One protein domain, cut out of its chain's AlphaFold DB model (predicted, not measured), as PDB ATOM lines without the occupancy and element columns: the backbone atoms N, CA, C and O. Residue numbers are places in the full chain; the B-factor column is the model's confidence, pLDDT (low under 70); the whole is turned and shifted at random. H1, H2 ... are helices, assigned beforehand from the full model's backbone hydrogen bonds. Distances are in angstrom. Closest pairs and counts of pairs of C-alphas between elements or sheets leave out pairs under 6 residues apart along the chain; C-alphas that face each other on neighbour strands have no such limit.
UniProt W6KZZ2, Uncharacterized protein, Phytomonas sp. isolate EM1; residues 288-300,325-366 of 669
ATOM      1  N   THR A 288      21.497  18.589 -54.677       76.12
ATOM      2  CA  THR A 288      21.966  19.212 -53.428       76.12
ATOM      3  C   THR A 288      21.800  18.293 -52.217       76.12
ATOM      4  O   THR A 288      22.650  18.267 -51.334       76.12
ATOM      5  N   LEU A 289      20.724  17.510 -52.152       83.94
ATOM      6  CA  LEU A 289      20.545  16.518 -51.091       83.94
ATOM      7  C   LEU A 289      21.466  15.305 -51.288       83.94
ATOM      8  O   LEU A 289      22.021  14.793 -50.319       83.94
ATOM      9  N   SER A 290      21.683  14.871 -52.529       78.44
ATOM     10  CA  SER A 290      22.579  13.762 -52.856       78.44
ATOM     11  C   SER A 290      24.028  14.062 -52.493       78.44
ATOM     12  O   SER A 290      24.688  13.158 -51.998       78.44
ATOM     13  N   THR A 291      24.517  15.300 -52.629       74.88
ATOM     14  CA  THR A 291      25.870  15.654 -52.151       74.88
ATOM     15  C   THR A 291      26.004  15.533 -50.636       74.88
ATOM     16  O   THR A 291      27.090  15.265 -50.128       74.88
ATOM     17  N   PHE A 292      24.909  15.677 -49.882       77.38
ATOM     18  CA  PHE A 292      24.944  15.414 -48.448       77.38
ATOM     19  C   PHE A 292      25.208  13.930 -48.161       77.38
ATOM     20  O   PHE A 292      25.984  13.606 -47.268       77.38
ATOM     21  N   HIS A 293      24.616  13.039 -48.956       74.62
ATOM     22  CA  HIS A 293      24.734  11.592 -48.790       74.62
ATOM     23  C   HIS A 293      25.983  10.989 -49.457       74.62
ATOM     24  O   HIS A 293      26.559  10.058 -48.896       74.62
ATOM     25  N   SER A 294      26.453  11.532 -50.586       69.50
ATOM     26  CA  SER A 294      27.591  10.993 -51.354       69.50
ATOM     27  C   SER A 294      28.915  11.065 -50.599       69.50
ATOM     28  O   SER A 294      29.826  10.284 -50.852       69.50
ATOM     29  N   VAL A 295      29.028  11.935 -49.594       67.06
ATOM     30  CA  VAL A 295      30.238  12.020 -48.765       67.06
ATOM     31  C   VAL A 295      30.490  10.731 -47.970       67.06
ATOM     32  O   VAL A 295      31.639  10.417 -47.659       67.06
ATOM     33  N   PHE A 296      29.451   9.935 -47.697       63.69
ATOM     34  CA  PHE A 296      29.609   8.587 -47.135       63.69
ATOM     35  C   PHE A 296      30.115   7.554 -48.154       63.69
ATOM     36  O   PHE A 296      30.664   6.526 -47.755       63.69
ATOM     37  N   GLU A 297      29.954   7.827 -49.450       56.97
ATOM     38  CA  GLU A 297      30.450   6.999 -50.552       56.97
ATOM     39  C   GLU A 297      31.906   7.356 -50.909       56.97
ATOM     40  O   GLU A 297      32.694   6.470 -51.237       56.97
ATOM     41  N   GLU A 298      32.279   8.637 -50.801       50.44
ATOM     42  CA  GLU A 298      33.559   9.181 -51.285       50.44
ATOM     43  C   GLU A 298      34.676   9.253 -50.225       50.44
ATOM     44  O   GLU A 298      35.849   9.338 -50.584       50.44
ATOM     45  N   SER A 299      34.360   9.234 -48.923       44.00
ATOM     46  CA  SER A 299      35.341   9.510 -47.859       44.00
ATOM     47  C   SER A 299      35.350   8.461 -46.741       44.00
ATOM     48  O   SER A 299      34.562   8.519 -45.799       44.00
ATOM     49  N   LEU A 300      36.329   7.556 -46.779       43.41
ATOM     50  CA  LEU A 300      36.925   6.993 -45.563       43.41
ATOM     51  C   LEU A 300      38.080   7.918 -45.147       43.41
ATOM     52  O   LEU A 300      38.833   8.352 -46.019       43.41
ATOM     53  N   ASP A 325      35.322  19.936 -33.578       35.53
ATOM     54  CA  ASP A 325      34.334  19.041 -32.998       35.53
ATOM     55  C   ASP A 325      34.789  17.579 -33.169       35.53
ATOM     56  O   ASP A 325      34.747  17.027 -34.264       35.53
ATOM     57  N   VAL A 326      35.261  16.969 -32.079       42.00
ATOM     58  CA  VAL A 326      35.713  15.566 -32.003       42.00
ATOM     59  C   VAL A 326      34.559  14.555 -31.864       42.00
ATOM     60  O   VAL A 326      34.800  13.366 -31.663       42.00
ATOM     61  N   ARG A 327      33.297  15.002 -31.907       58.00
ATOM     62  CA  ARG A 327      32.106  14.145 -31.780       58.00
ATOM     63  C   ARG A 327      31.823  13.388 -33.094       58.00
ATOM     64  O   ARG A 327      32.233  13.858 -34.151       58.00
ATOM     65  N   PRO A 328      31.100  12.246 -33.064       64.31
ATOM     66  CA  PRO A 328      30.659  11.530 -34.264       64.31
ATOM     67  C   PRO A 328      29.609  12.357 -35.012       64.31
ATOM     68  O   PRO A 328      28.398  12.188 -34.845       64.31
ATOM     69  N   ILE A 329      30.105  13.298 -35.803       77.75
ATOM     70  CA  ILE A 329      29.338  14.245 -36.591       77.75
ATOM     71  C   ILE A 329      29.485  13.899 -38.069       77.75
ATOM     72  O   ILE A 329      30.521  13.389 -38.499       77.75
ATOM     73  N   HIS A 330      28.432  14.146 -38.839       82.69
ATOM     74  CA  HIS A 330      28.428  13.954 -40.277       82.69
ATOM     75  C   HIS A 330      29.636  14.675 -40.907       82.69
ATOM     76  O   HIS A 330      29.890  15.829 -40.541       82.69
ATOM     77  N   PRO A 331      30.366  14.063 -41.860       79.44
ATOM     78  CA  PRO A 331      31.601  14.643 -42.394       79.44
ATOM     79  C   PRO A 331      31.452  16.073 -42.946       79.44
ATOM     80  O   PRO A 331      32.321  16.905 -42.714       79.44
ATOM     81  N   ASN A 332      30.312  16.412 -43.563       80.88
ATOM     82  CA  ASN A 332      29.985  17.791 -43.979       80.88
ATOM     83  C   ASN A 332      30.056  18.855 -42.870       80.88
ATOM     84  O   ASN A 332      30.248  20.037 -43.152       80.88
ATOM     85  N   TYR A 333      29.899  18.454 -41.613       83.00
ATOM     86  CA  TYR A 333      29.977  19.337 -40.451       83.00
ATOM     87  C   TYR A 333      31.351  19.298 -39.767       83.00
ATOM     88  O   TYR A 333      31.593  20.057 -38.827       83.00
ATOM     89  N   TYR A 334      32.260  18.427 -40.211       77.69
ATOM     90  CA  TYR A 334      33.577  18.278 -39.608       77.69
ATOM     91  C   TYR A 334      34.364  19.598 -39.668       77.69
ATOM     92  O   TYR A 334      34.357  20.300 -40.678       77.69
ATOM     93  N   ARG A 335      35.035  19.950 -38.559       75.88
ATOM     94  CA  ARG A 335      35.783  21.217 -38.361       75.88
ATOM     95  C   ARG A 335      34.962  22.512 -38.475       75.88
ATOM     96  O   ARG A 335      35.550  23.591 -38.494       75.88
ATOM     97  N   ARG A 336      33.631  22.445 -38.509       81.00
ATOM     98  CA  ARG A 336      32.759  23.627 -38.438       81.00
ATOM     99  C   ARG A 336      32.462  23.988 -36.979       81.00
ATOM    100  O   ARG A 336      32.463  23.122 -36.105       81.00
ATOM    101  N   ASP A 337      32.193  25.262 -36.707       85.44
ATOM    102  CA  ASP A 337      31.708  25.689 -35.392       85.44
ATOM    103  C   ASP A 337      30.210  25.379 -35.202       85.44
ATOM    104  O   ASP A 337      29.477  25.080 -36.146       85.44
ATOM    105  N   SER A 338      29.720  25.466 -33.961       84.38
ATOM    106  CA  SER A 338      28.331  25.104 -33.650       84.38
ATOM    107  C   SER A 338      27.282  25.986 -34.340       84.38
ATOM    108  O   SER A 338      26.166  25.504 -34.537       84.38
ATOM    109  N   ALA A 339      27.574  27.254 -34.635       86.56
ATOM    110  CA  ALA A 339      26.618  28.151 -35.279       86.56
ATOM    111  C   ALA A 339      26.508  27.818 -36.772       86.56
ATOM    112  O   ALA A 339      25.397  27.662 -37.282       86.56
ATOM    113  N   ALA A 340      27.650  27.589 -37.425       86.81
ATOM    114  CA  ALA A 340      27.733  27.115 -38.799       86.81
ATOM    115  C   ALA A 340      27.020  25.767 -38.972       86.81
ATOM    116  O   ALA A 340      26.195  25.627 -39.871       86.81
ATOM    117  N   ILE A 341      27.245  24.803 -38.069       87.06
ATOM    118  CA  ILE A 341      26.569  23.495 -38.112       87.06
ATOM    119  C   ILE A 341      25.050  23.664 -38.015       87.06
ATOM    120  O   ILE A 341      24.314  23.080 -38.805       87.06
ATOM    121  N   LYS A 342      24.561  24.494 -37.085       88.00
ATOM    122  CA  LYS A 342      23.121  24.764 -36.938       88.00
ATOM    123  C   LYS A 342      22.525  25.457 -38.163       88.00
ATOM    124  O   LYS A 342      21.381  25.183 -38.504       88.00
ATOM    125  N   ALA A 343      23.249  26.376 -38.800       87.06
ATOM    126  CA  ALA A 343      22.794  27.029 -40.026       87.06
ATOM    127  C   ALA A 343      22.734  26.036 -41.197       87.06
ATOM    128  O   ALA A 343      21.678  25.869 -41.799       87.06
ATOM    129  N   MET A 344      23.819  25.294 -41.441       87.62
ATOM    130  CA  MET A 344      23.879  24.270 -42.488       87.62
ATOM    131  C   MET A 344      22.804  23.196 -42.298       87.62
ATOM    132  O   MET A 344      22.125  22.826 -43.253       87.62
ATOM    133  N   HIS A 345      22.608  22.722 -41.065       89.50
ATOM    134  CA  HIS A 345      21.608  21.701 -40.774       89.50
ATOM    135  C   HIS A 345      20.171  22.218 -40.947       89.50
ATOM    136  O   HIS A 345      19.327  21.486 -41.457       89.50
ATOM    137  N   ARG A 346      19.888  23.479 -40.585       88.81
ATOM    138  CA  ARG A 346      18.587  24.113 -40.866       88.81
ATOM    139  C   ARG A 346      18.313  24.183 -42.369       88.81
ATOM    140  O   ARG A 346      17.236  23.776 -42.790       88.81
ATOM    141  N   ASN A 347      19.298  24.599 -43.167       86.44
ATOM    142  CA  ASN A 347      19.165  24.656 -44.626       86.44
ATOM    143  C   ASN A 347      18.946  23.262 -45.231       86.44
ATOM    144  O   ASN A 347      18.074  23.085 -46.076       86.44
ATOM    145  N   TYR A 348      19.687  22.257 -44.756       88.56
ATOM    146  CA  TYR A 348      19.506  20.865 -45.176       88.56
ATOM    147  C   TYR A 348      18.102  20.337 -44.848       88.56
ATOM    148  O   TYR A 348      17.455  19.733 -45.701       88.56
ATOM    149  N   ARG A 349      17.587  20.609 -43.642       89.69
ATOM    150  CA  ARG A 349      16.218  20.233 -43.255       89.69
ATOM    151  C   ARG A 349      15.157  20.937 -44.100       89.69
ATOM    152  O   ARG A 349      14.210  20.282 -44.515       89.69
ATOM    153  N   ALA A 350      15.326  22.228 -44.390       87.00
ATOM    154  CA  ALA A 350      14.419  22.968 -45.271       87.00
ATOM    155  C   ALA A 350      14.401  22.375 -46.692       87.00
ATOM    156  O   ALA A 350      13.333  22.170 -47.262       87.00
ATOM    157  N   ALA A 351      15.573  22.012 -47.224       86.69
ATOM    158  CA  ALA A 351      15.682  21.338 -48.513       86.69
ATOM    159  C   ALA A 351      15.008  19.953 -48.513       86.69
ATOM    160  O   ALA A 351      14.315  19.599 -49.465       86.69
ATOM    161  N   LEU A 352      15.165  19.177 -47.436       88.31
ATOM    162  CA  LEU A 352      14.472  17.896 -47.269       88.31
ATOM    163  C   LEU A 352      12.947  18.065 -47.230       88.31
ATOM    164  O   LEU A 352      12.248  17.288 -47.876       88.31
ATOM    165  N   LEU A 353      12.432  19.063 -46.504       86.88
ATOM    166  CA  LEU A 353      10.995  19.354 -46.438       86.88
ATOM    167  C   LEU A 353      10.433  19.705 -47.813       86.88
ATOM    168  O   LEU A 353       9.492  19.056 -48.262       86.88
ATOM    169  N   ALA A 354      11.072  20.640 -48.521       84.25
ATOM    170  CA  ALA A 354      10.674  21.018 -49.876       84.25
ATOM    171  C   ALA A 354      10.649  19.803 -50.825       84.25
ATOM    172  O   ALA A 354       9.721  19.627 -51.619       84.25
ATOM    173  N   TYR A 355      11.626  18.898 -50.692       84.12
ATOM    174  CA  TYR A 355      11.685  17.668 -51.481       84.12
ATOM    175  C   TYR A 355      10.530  16.702 -51.156       84.12
ATOM    176  O   TYR A 355       9.972  16.071 -52.064       84.12
ATOM    177  N   CYS A 356      10.148  16.603 -49.878       82.94
ATOM    178  CA  CYS A 356       9.036  15.771 -49.414       82.94
ATOM    179  C   CYS A 356       7.669  16.309 -49.855       82.94
ATOM    180  O   CYS A 356       6.824  15.518 -50.273       82.94
ATOM    181  N   GLU A 357       7.464  17.624 -49.805       77.62
ATOM    182  CA  GLU A 357       6.198  18.281 -50.169       77.62
ATOM    183  C   GLU A 357       5.941  18.300 -51.682       77.62
ATOM    184  O   GLU A 357       4.796  18.327 -52.123       77.62
ATOM    185  N   GLY A 358       6.999  18.225 -52.492       66.88
ATOM    186  CA  GLY A 358       6.899  17.984 -53.927       66.88
ATOM    187  C   GLY A 358       6.368  19.112 -54.799       66.88
ATOM    188  O   GLY A 358       5.822  18.814 -55.854       66.88
ATOM    189  N   GLU A 359       6.592  20.353 -54.370       52.12
ATOM    190  CA  GLU A 359       6.281  21.632 -55.023       52.12
ATOM    191  C   GLU A 359       4.954  21.711 -55.801       52.12
ATOM    192  O   GLU A 359       4.855  21.400 -56.987       52.12
ATOM    193  N   ASN A 360       3.970  22.351 -55.162       37.50
ATOM    194  CA  ASN A 360       3.122  23.320 -55.851       37.50
ATOM    195  C   ASN A 360       3.681  24.731 -55.532       37.50
ATOM    196  O   ASN A 360       3.411  25.269 -54.454       37.50
ATOM    197  N   PRO A 361       4.504  25.340 -56.406       41.00
ATOM    198  CA  PRO A 361       5.354  26.488 -56.081       41.00
ATOM    199  C   PRO A 361       4.613  27.833 -56.191       41.00
ATOM    200  O   PRO A 361       5.103  28.788 -56.789       41.00
ATOM    201  N   ARG A 362       3.413  27.958 -55.612       37.75
ATOM    202  CA  ARG A 362       2.791  29.290 -55.443       37.75
ATOM    203  C   ARG A 362       3.311  30.037 -54.210       37.75
ATOM    204  O   ARG A 362       3.152  31.250 -54.156       37.75
ATOM    205  N   GLY A 363       3.961  29.338 -53.275       37.72
ATOM    206  CA  GLY A 363       4.575  29.930 -52.077       37.72
ATOM    207  C   GLY A 363       6.086  30.178 -52.166       37.72
ATOM    208  O   GLY A 363       6.610  30.959 -51.385       37.72
ATOM    209  N   VAL A 364       6.794  29.568 -53.125       42.62
ATOM    210  CA  VAL A 364       8.266  29.640 -53.239       42.62
ATOM    211  C   VAL A 364       8.675  30.626 -54.341       42.62
ATOM    212  O   VAL A 364       9.420  30.298 -55.259       42.62
ATOM    213  N   LYS A 365       8.152  31.858 -54.303       36.28
ATOM    214  CA  LYS A 365       8.630  32.923 -55.207       36.28
ATOM    215  C   LYS A 365       9.944  33.572 -54.754       36.28
ATOM    216  O   LYS A 365      10.548  34.286 -55.547       36.28
ATOM    217  N   ASP A 366      10.455  33.227 -53.571       40.00
ATOM    218  CA  ASP A 366      11.666  33.833 -53.000       40.00
ATOM    219  C   ASP A 366      12.898  32.917 -53.007       40.00
ATOM    220  O   ASP A 366      13.796  33.031 -52.174       40.00
TER     221      ASP A 366
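What this domain is: This is residues 288 to 300 and 325 to 366 of the 669 residues of an uncharacterized protein of Phytomonas sp. isolate EM1 (UniProt W6KZZ2). A long helix, H2, and a shorter one, H1, form a loose, open V, with the unnamed stretch 325 to 337 in its mouth and residues 356 to 363 sticking out beyond. The printed part has 55 residues, with two named helices, H1 then H2, and no named strand; its class is all helix. It is loose, with a radius of gyration of the C-alphas of 13.8 A, and flat, spanning 42 by 26 by 14 A.

How they stand to each other: H1, residues 288 to 298, and H2, residues 338 to 357, only just touch, with 3 pairs of C-alphas within 8 A. The closest C-alphas are those of Leu 289 and Leu 352, 7.3 A apart; H2 touches H1 with residues 348 to 352 alone. They run opposite ways at a steep tilt of 65 degrees. In H2 every O i to N i+4 pair is within hydrogen-bond range; in H1 3 of 7 are, beside 4 of 8 O i to N i+3 pairs.

Where its parts are: H1 begins at C-alpha 288 (21.966, 19.212, -53.428) and is 15.5 A long. H2, 28.4 A long, ends at C-alpha 357 (6.198, 18.281, -50.169).

The domain as a whole: Residues 301 to 324 are not printed, and C-alphas 300 and 325 are 17.6 A apart across the cut. The pLDDT is under 70 at residues 294 to 300, 325 to 328 and 358 to 366.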